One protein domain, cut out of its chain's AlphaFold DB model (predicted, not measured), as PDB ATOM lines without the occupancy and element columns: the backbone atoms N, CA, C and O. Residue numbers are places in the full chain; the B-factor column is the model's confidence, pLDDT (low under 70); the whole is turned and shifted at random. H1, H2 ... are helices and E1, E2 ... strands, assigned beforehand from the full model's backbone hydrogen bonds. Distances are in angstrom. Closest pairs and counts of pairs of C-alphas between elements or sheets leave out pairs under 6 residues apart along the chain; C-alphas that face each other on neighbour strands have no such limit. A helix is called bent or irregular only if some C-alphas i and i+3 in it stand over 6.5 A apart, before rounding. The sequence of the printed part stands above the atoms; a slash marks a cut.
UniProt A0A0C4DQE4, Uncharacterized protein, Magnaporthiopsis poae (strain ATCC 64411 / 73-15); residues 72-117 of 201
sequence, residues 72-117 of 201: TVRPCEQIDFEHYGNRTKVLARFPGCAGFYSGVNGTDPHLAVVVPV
ATOM      1  N   THR A  72     -26.677 -29.922  48.462       90.75
ATOM      2  CA  THR A  72     -26.806 -28.491  48.163       90.75
ATOM      3  C   THR A  72     -28.149 -28.214  47.507       90.75
ATOM      4  O   THR A  72     -28.691 -29.071  46.811       90.75
ATOM      5  N   VAL A  73     -28.694 -27.022  47.728       91.50
ATOM      6  CA  VAL A  73     -29.884 -26.552  47.011       91.50
ATOM      7  C   VAL A  73     -29.429 -25.941  45.693       91.50
ATOM      8  O   VAL A  73     -28.564 -25.065  45.690       91.50
ATOM      9  N   ARG A  74     -29.990 -26.410  44.576       90.19
ATOM     10  CA  ARG A  74     -29.611 -25.961  43.231       90.19
ATOM     11  C   ARG A  74     -30.838 -25.568  42.407       90.19
ATOM     12  O   ARG A  74     -31.805 -26.333  42.396       90.19
ATOM     13  N   PRO A  75     -30.810 -24.416  41.713       91.62
ATOM     14  CA  PRO A  75     -31.875 -24.026  40.794       91.62
ATOM     15  C   PRO A  75     -32.060 -25.049  39.667       91.62
ATOM     16  O   PRO A  75     -31.083 -25.557  39.110       91.62
ATOM     17  N   CYS A  76     -33.308 -25.322  39.298       91.94
ATOM     18  CA  CYS A  76     -33.656 -26.244  38.220       91.94
ATOM     19  C   CYS A  76     -33.187 -25.750  36.850       91.94
ATOM     20  O   CYS A  76     -32.784 -26.568  36.031       91.94
ATOM     21  N   GLU A  77     -33.151 -24.434  36.629       91.06
ATOM     22  CA  GLU A  77     -32.548 -23.833  35.433       91.06
ATOM     23  C   GLU A  77     -31.059 -24.197  35.310       91.06
ATOM     24  O   GLU A  77     -30.589 -24.596  34.247       91.06
ATOM     25  N   GLN A  78     -30.316 -24.130  36.420       90.69
ATOM     26  CA  GLN A  78     -28.901 -24.497  36.437       90.69
ATOM     27  C   GLN A  78     -28.709 -25.988  36.135       90.69
ATOM     28  O   GLN A  78     -27.808 -26.352  35.384       90.69
ATOM     29  N   ILE A  79     -29.559 -26.847  36.703       91.88
ATOM     30  CA  ILE A  79     -29.544 -28.291  36.439       91.88
ATOM     31  C   ILE A  79     -29.880 -28.574  34.965       91.88
ATOM     32  O   ILE A  79     -29.205 -29.381  34.330       91.88
ATOM     33  N   ASP A  80     -30.881 -27.906  34.391       92.06
ATOM     34  CA  ASP A  80     -31.238 -28.051  32.976       92.06
ATOM     35  C   ASP A  80     -30.082 -27.652  32.052       92.06
ATOM     36  O   ASP A  80     -29.713 -28.417  31.155       92.06
ATOM     37  N   PHE A  81     -29.429 -26.523  32.344       90.81
ATOM     38  CA  PHE A  81     -28.236 -26.070  31.631       90.81
ATOM     39  C   PHE A  81     -27.092 -27.097  31.693       90.81
ATOM     40  O   PHE A  81     -26.512 -27.445  30.664       90.81
ATOM     41  N   GLU A  82     -26.795 -27.648  32.873       91.06
ATOM     42  CA  GLU A  82     -25.771 -28.692  33.059       91.06
ATOM     43  C   GLU A  82     -26.060 -29.984  32.285       91.06
ATOM     44  O   GLU A  82     -25.148 -30.750  31.966       91.06
ATOM     45  N   HIS A  83     -27.334 -30.230  31.991       90.56
ATOM     46  CA  HIS A  83     -27.815 -31.369  31.224       90.56
ATOM     47  C   HIS A  83     -28.105 -31.024  29.753       90.56
ATOM     48  O   HIS A  83     -28.729 -31.831  29.056       90.56
ATOM     49  N   TYR A  84     -27.614 -29.879  29.262       92.25
ATOM     50  CA  TYR A  84     -27.778 -29.401  27.884       92.25
ATOM     51  C   TYR A  84     -29.249 -29.295  27.444       92.25
ATOM     52  O   TYR A  84     -29.588 -29.643  26.313       92.25
ATOM     53  N   GLY A  85     -30.146 -28.882  28.345       89.62
ATOM     54  CA  GLY A  85     -31.578 -28.748  28.060       89.62
ATOM     55  C   GLY A  85     -32.333 -30.077  27.949       89.62
ATOM     56  O   GLY A  85     -33.460 -30.130  27.448       89.62
ATOM     57  N   ASN A  86     -31.724 -31.200  28.352       92.50
ATOM     58  CA  ASN A  86     -32.354 -32.511  28.233       92.50
ATOM     59  C   ASN A  86     -33.373 -32.751  29.356       92.50
ATOM     60  O   ASN A  86     -33.089 -33.431  30.350       92.50
ATOM     61  N   ARG A  87     -34.596 -32.259  29.140       91.62
ATOM     62  CA  ARG A  87     -35.736 -32.400  30.054       91.62
ATOM     63  C   ARG A  87     -35.945 -33.826  30.564       91.62
ATOM     64  O   ARG A  87     -36.167 -34.019  31.755       91.62
ATOM     65  N   THR A  88     -35.880 -34.835  29.697       92.75
ATOM     66  CA  THR A  88     -36.124 -36.231  30.097       92.75
ATOM     67  C   THR A  88     -35.080 -36.714  31.101       92.75
ATOM     68  O   THR A  88     -35.431 -37.346  32.095       92.75
ATOM     69  N   LYS A  89     -33.800 -36.375  30.889       91.62
ATOM     70  CA  LYS A  89     -32.719 -36.712  31.831       91.62
ATOM     71  C   LYS A  89     -32.858 -35.961  33.150       91.62
ATOM     72  O   LYS A  89     -32.672 -36.568  34.203       91.62
ATOM     73  N   VAL A  90     -33.202 -34.674  33.091       91.56
ATOM     74  CA  VAL A  90     -33.419 -33.849  34.284       91.56
ATOM     75  C   VAL A  90     -34.564 -34.420  35.112       91.56
ATOM     76  O   VAL A  90     -34.360 -34.723  36.278       91.56
ATOM     77  N   LEU A  91     -35.736 -34.669  34.523       92.62
ATOM     78  CA  LEU A  91     -36.907 -35.163  35.255       92.62
ATOM     79  C   LEU A  91     -36.765 -36.604  35.751       92.62
ATOM     80  O   LEU A  91     -37.302 -36.932  36.806       92.62
ATOM     81  N   ALA A  92     -36.009 -37.452  35.046       92.19
ATOM     82  CA  ALA A  92     -35.713 -38.807  35.512       92.19
ATOM     83  C   ALA A  92     -34.884 -38.814  36.805       92.19
ATOM     84  O   ALA A  92     -34.972 -39.745  37.605       92.19
ATOM     85  N   ARG A  93     -34.052 -37.788  37.000       90.00
ATOM     86  CA  ARG A  93     -33.099 -37.720  38.106       90.00
ATOM     87  C   ARG A  93     -33.520 -36.728  39.199       90.00
ATOM     88  O   ARG A  93     -33.229 -36.946  40.372       90.00
ATOM     89  N   PHE A  94     -34.237 -35.683  38.811       92.19
ATOM     90  CA  PHE A  94     -34.721 -34.579  39.630       92.19
ATOM     91  C   PHE A  94     -36.200 -34.302  39.314       92.19
ATOM     92  O   PHE A  94     -36.531 -33.270  38.725       92.19
ATOM     93  N   PRO A  95     -37.125 -35.196  39.708       92.50
ATOM     94  CA  PRO A  95     -38.552 -35.017  39.430       92.50
ATOM     95  C   PRO A  95     -39.124 -33.730  40.048       92.50
ATOM     96  O   PRO A  95     -40.090 -33.178  39.527       92.50
ATOM     97  N   GLY A  96     -38.486 -33.195  41.099       91.12
ATOM     98  CA  GLY A  96     -38.825 -31.894  41.685       91.12
ATOM     99  C   GLY A  96     -38.709 -30.709  40.715       91.12
ATOM    100  O   GLY A  96     -39.350 -29.691  40.939       91.12
ATOM    101  N   CYS A  97     -37.981 -30.849  39.601       91.88
ATOM    102  CA  CYS A  97     -37.908 -29.833  38.551       91.88
ATOM    103  C   CYS A  97     -39.076 -29.881  37.550       91.88
ATOM    104  O   CYS A  97     -39.072 -29.135  36.576       91.88
ATOM    105  N   ALA A  98     -40.102 -30.715  37.757       90.50
ATOM    106  CA  ALA A  98     -41.276 -30.752  36.875       90.50
ATOM    107  C   ALA A  98     -41.963 -29.382  36.744       90.50
ATOM    108  O   ALA A  98     -42.343 -29.002  35.635       90.50
ATOM    109  N   GLY A  99     -42.041 -28.633  37.852       86.94
ATOM    110  CA  GLY A  99     -42.629 -27.291  37.907       86.94
ATOM    111  C   GLY A  99     -41.933 -26.270  37.001       86.94
ATOM    112  O   GLY A  99     -42.590 -25.428  36.398       86.94
ATOM    113  N   PHE A 100     -40.614 -26.400  36.830       87.94
ATOM    114  CA  PHE A 100     -39.820 -25.524  35.965       87.94
ATOM    115  C   PHE A 100     -40.267 -25.630  34.499       87.94
ATOM    116  O   PHE A 100     -40.283 -24.628  33.794       87.94
ATOM    117  N   TYR A 101     -40.717 -26.808  34.048       86.25
ATOM    118  CA  TYR A 101     -41.191 -27.015  32.674       86.25
ATOM    119  C   TYR A 101     -42.715 -26.885  32.497       86.25
ATOM    120  O   TYR A 101     -43.181 -26.935  31.358       86.25
ATOM    121  N   SER A 102     -43.509 -26.802  33.575       77.25
ATOM    122  CA  SER A 102     -44.984 -26.836  33.501       77.25
ATOM    123  C   SER A 102     -45.650 -25.464  33.350       77.25
ATOM    124  O   SER A 102     -46.835 -25.413  33.036       77.25
ATOM    125  N   GLY A 103     -44.900 -24.368  33.490       62.00
ATOM    126  CA  GLY A 103     -45.191 -23.104  32.807       62.00
ATOM    127  C   GLY A 103     -46.546 -22.447  33.083       62.00
ATOM    128  O   GLY A 103     -47.147 -21.905  32.156       62.00
ATOM    129  N   VAL A 104     -47.013 -22.400  34.333       53.66
ATOM    130  CA  VAL A 104     -48.038 -21.408  34.697       53.66
ATOM    131  C   VAL A 104     -47.296 -20.091  34.970       53.66
ATOM    132  O   VAL A 104     -46.832 -19.872  36.081       53.66
ATOM    133  N   ASN A 105     -47.155 -19.260  33.922       50.50
ATOM    134  CA  ASN A 105     -46.386 -17.994  33.824       50.50
ATOM    135  C   ASN A 105     -44.896 -18.081  33.418       50.50
ATOM    136  O   ASN A 105     -44.095 -17.238  33.812       50.50
ATOM    137  N   GLY A 106     -44.533 -19.033  32.553       58.56
ATOM    138  CA  GLY A 106     -43.145 -19.213  32.106       58.56
ATOM    139  C   GLY A 106     -42.339 -20.099  33.057       58.56
ATOM    140  O   GLY A 106     -42.833 -20.518  34.100       58.56
ATOM    141  N   THR A 107     -41.124 -20.468  32.651       66.75
ATOM    142  CA  THR A 107     -40.192 -21.238  33.488       66.75
ATOM    143  C   THR A 107     -39.945 -20.471  34.784       66.75
ATOM    144  O   THR A 107     -39.447 -19.355  34.695       66.75
ATOM    145  N   ASP A 108     -40.283 -21.023  35.956       72.81
ATOM    146  CA  ASP A 108     -39.925 -20.411  37.244       72.81
ATOM    147  C   ASP A 108     -38.415 -20.597  37.480       72.81
ATOM    148  O   ASP A 108     -37.991 -21.704  37.839       72.81
ATOM    149  N   PRO A 109     -37.582 -19.558  37.273       69.19
ATOM    150  CA  PRO A 109     -36.133 -19.685  37.407       69.19
ATOM    151  C   PRO A 109     -35.712 -19.872  38.874       69.19
ATOM    152  O   PRO A 109     -34.577 -20.257  39.158       69.19
ATOM    153  N   HIS A 110     -36.619 -19.622  39.825       79.12
ATOM    154  CA  HIS A 110     -36.359 -19.735  41.255       79.12
ATOM    155  C   HIS A 110     -36.681 -21.119  41.816       79.12
ATOM    156  O   HIS A 110     -36.310 -21.403  42.959       79.12
ATOM    157  N   LEU A 111     -37.313 -22.004  41.033       89.06
ATOM    158  CA  LEU A 111     -37.544 -23.375  41.469       89.06
ATOM    159  C   LEU A 111     -36.200 -24.073  41.694       89.06
ATOM    160  O   LEU A 111     -35.367 -24.160  40.791       89.06
ATOM    161  N   ALA A 112     -36.000 -24.602  42.898       91.44
ATOM    162  CA  ALA A 112     -34.764 -25.260  43.291       91.44
ATOM    163  C   ALA A 112     -35.035 -26.622  43.932       91.44
ATOM    164  O   ALA A 112     -36.059 -26.839  44.581       91.44
ATOM    165  N   VAL A 113     -34.088 -27.541  43.767       93.44
ATOM    166  CA  VAL A 113     -34.142 -28.896  44.326       93.44
ATOM    167  C   VAL A 113     -32.873 -29.215  45.102       93.44
ATOM    168  O   VAL A 113     -31.821 -28.604  44.909       93.44
ATOM    169  N   VAL A 114     -32.973 -30.196  45.994       93.06
ATOM    170  CA  VAL A 114     -31.834 -30.698  46.764       93.06
ATOM    171  C   VAL A 114     -31.045 -31.690  45.910       93.06
ATOM    172  O   VAL A 114     -31.594 -32.674  45.414       93.06
ATOM    173  N   VAL A 115     -29.747 -31.441  45.761       91.50
ATOM    174  CA  VAL A 115     -28.818 -32.280  45.003       91.50
ATOM    175  C   VAL A 115     -27.733 -32.822  45.939       91.50
ATOM    176  O   VAL A 115     -27.009 -32.030  46.551       91.50
ATOM    177  N   PRO A 116     -27.597 -34.153  46.074       88.25
ATOM    178  CA  PRO A 116     -26.581 -34.759  46.929       88.25
ATOM    179  C   PRO A 116     -25.143 -34.452  46.494       88.25
ATOM    180  O   PRO A 116     -24.830 -34.395  45.301       88.25
ATOM    181  N   VAL A 117     -24.249 -34.349  47.474       86.56
ATOM    182  CA  VAL A 117     -22.793 -34.321  47.298       86.56
ATOM    183  C   VAL A 117     -22.285 -35.760  47.311       86.56
ATOM    184  O   VAL A 117     -21.917 -36.306  48.344       86.56
TER     185      VAL A 117
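Overview. This is residues 72 to 117 of the 201 residues of an uncharacterized protein of Magnaporthiopsis poae (strain ATCC 64411 / 73-15) (UniProt A0A0C4DQE4). A two-stranded antiparallel ribbon, E1 beside E2, has a loose cluster of three short helices over one of its faces: H1 and H3 lie next to the ribbon and H2 farther from it. The link from H3 to E2 loops away at one end of the long axis, and Val 117, after E2, lies at the other. The printed part has 46 residues, in the order E1, H1, H2, H3, E2, and its class is mixed, helices and strands. It is compact, with a radius of gyration of the C-alphas of 9.6 A, yet elongated, spanning 32 by 19 by 16 A.

Arrangement. E1, residues 72 to 75, and E2, residues 112 to 116, are antiparallel neighbours at 143 degrees; N 74 and O 113 are 2.9 A apart and N 115 and O 72 2.8 A, both within hydrogen-bond range. The closest C-alphas of E2 and H3, residues 95 to 102, are those of Val 113 and Gly 96, 6.2 A apart. H1, residues 76 to 82, only just touches H3, with 3 pairs of C-alphas within 8 A, the closest Cys 76 and Cys 97 at 5.6 A; their lines are about perpendicular, at 81 degrees. H1 also only just touches H2, residues 87 to 93, with 3 such pairs, the closest Asp 80 and Val 90 at 6.3 A, about perpendicular at 77 degrees. H2 and H3 touch only at the corner, and only just, with 3 such pairs, the closest Leu 91 and Cys 97 at 6.3 A; they run opposite ways at a shallow tilt of 23 degrees. H2 is apart from E1 and E2. In H1 and H2 every O i to N i+4 pair is within hydrogen-bond range; in H3 1 of 4 is, beside 4 of 5 O i to N i+3 pairs.

Along the chain. E1 begins at C-alpha 72, (-26.806, -28.491, 48.163), and is 10.0 A long; E2 is 13.1 A long and ends at C-alpha 116, (-26.581, -34.759, 46.929). H1 is 9.7 A long, H2 10.0 A and H3 12.0 A. H3 is irregular, with C-alphas 96 and 99 7.1 A apart.

Size, cuts and confidence. The C-alphas farthest apart are those of Asn 105 and Val 117, 31.7 A. The printed part has no cut and no long link. The mean pLDDT of the printed part is 85.9; residues 103 to 107 and residue 109 are under 70.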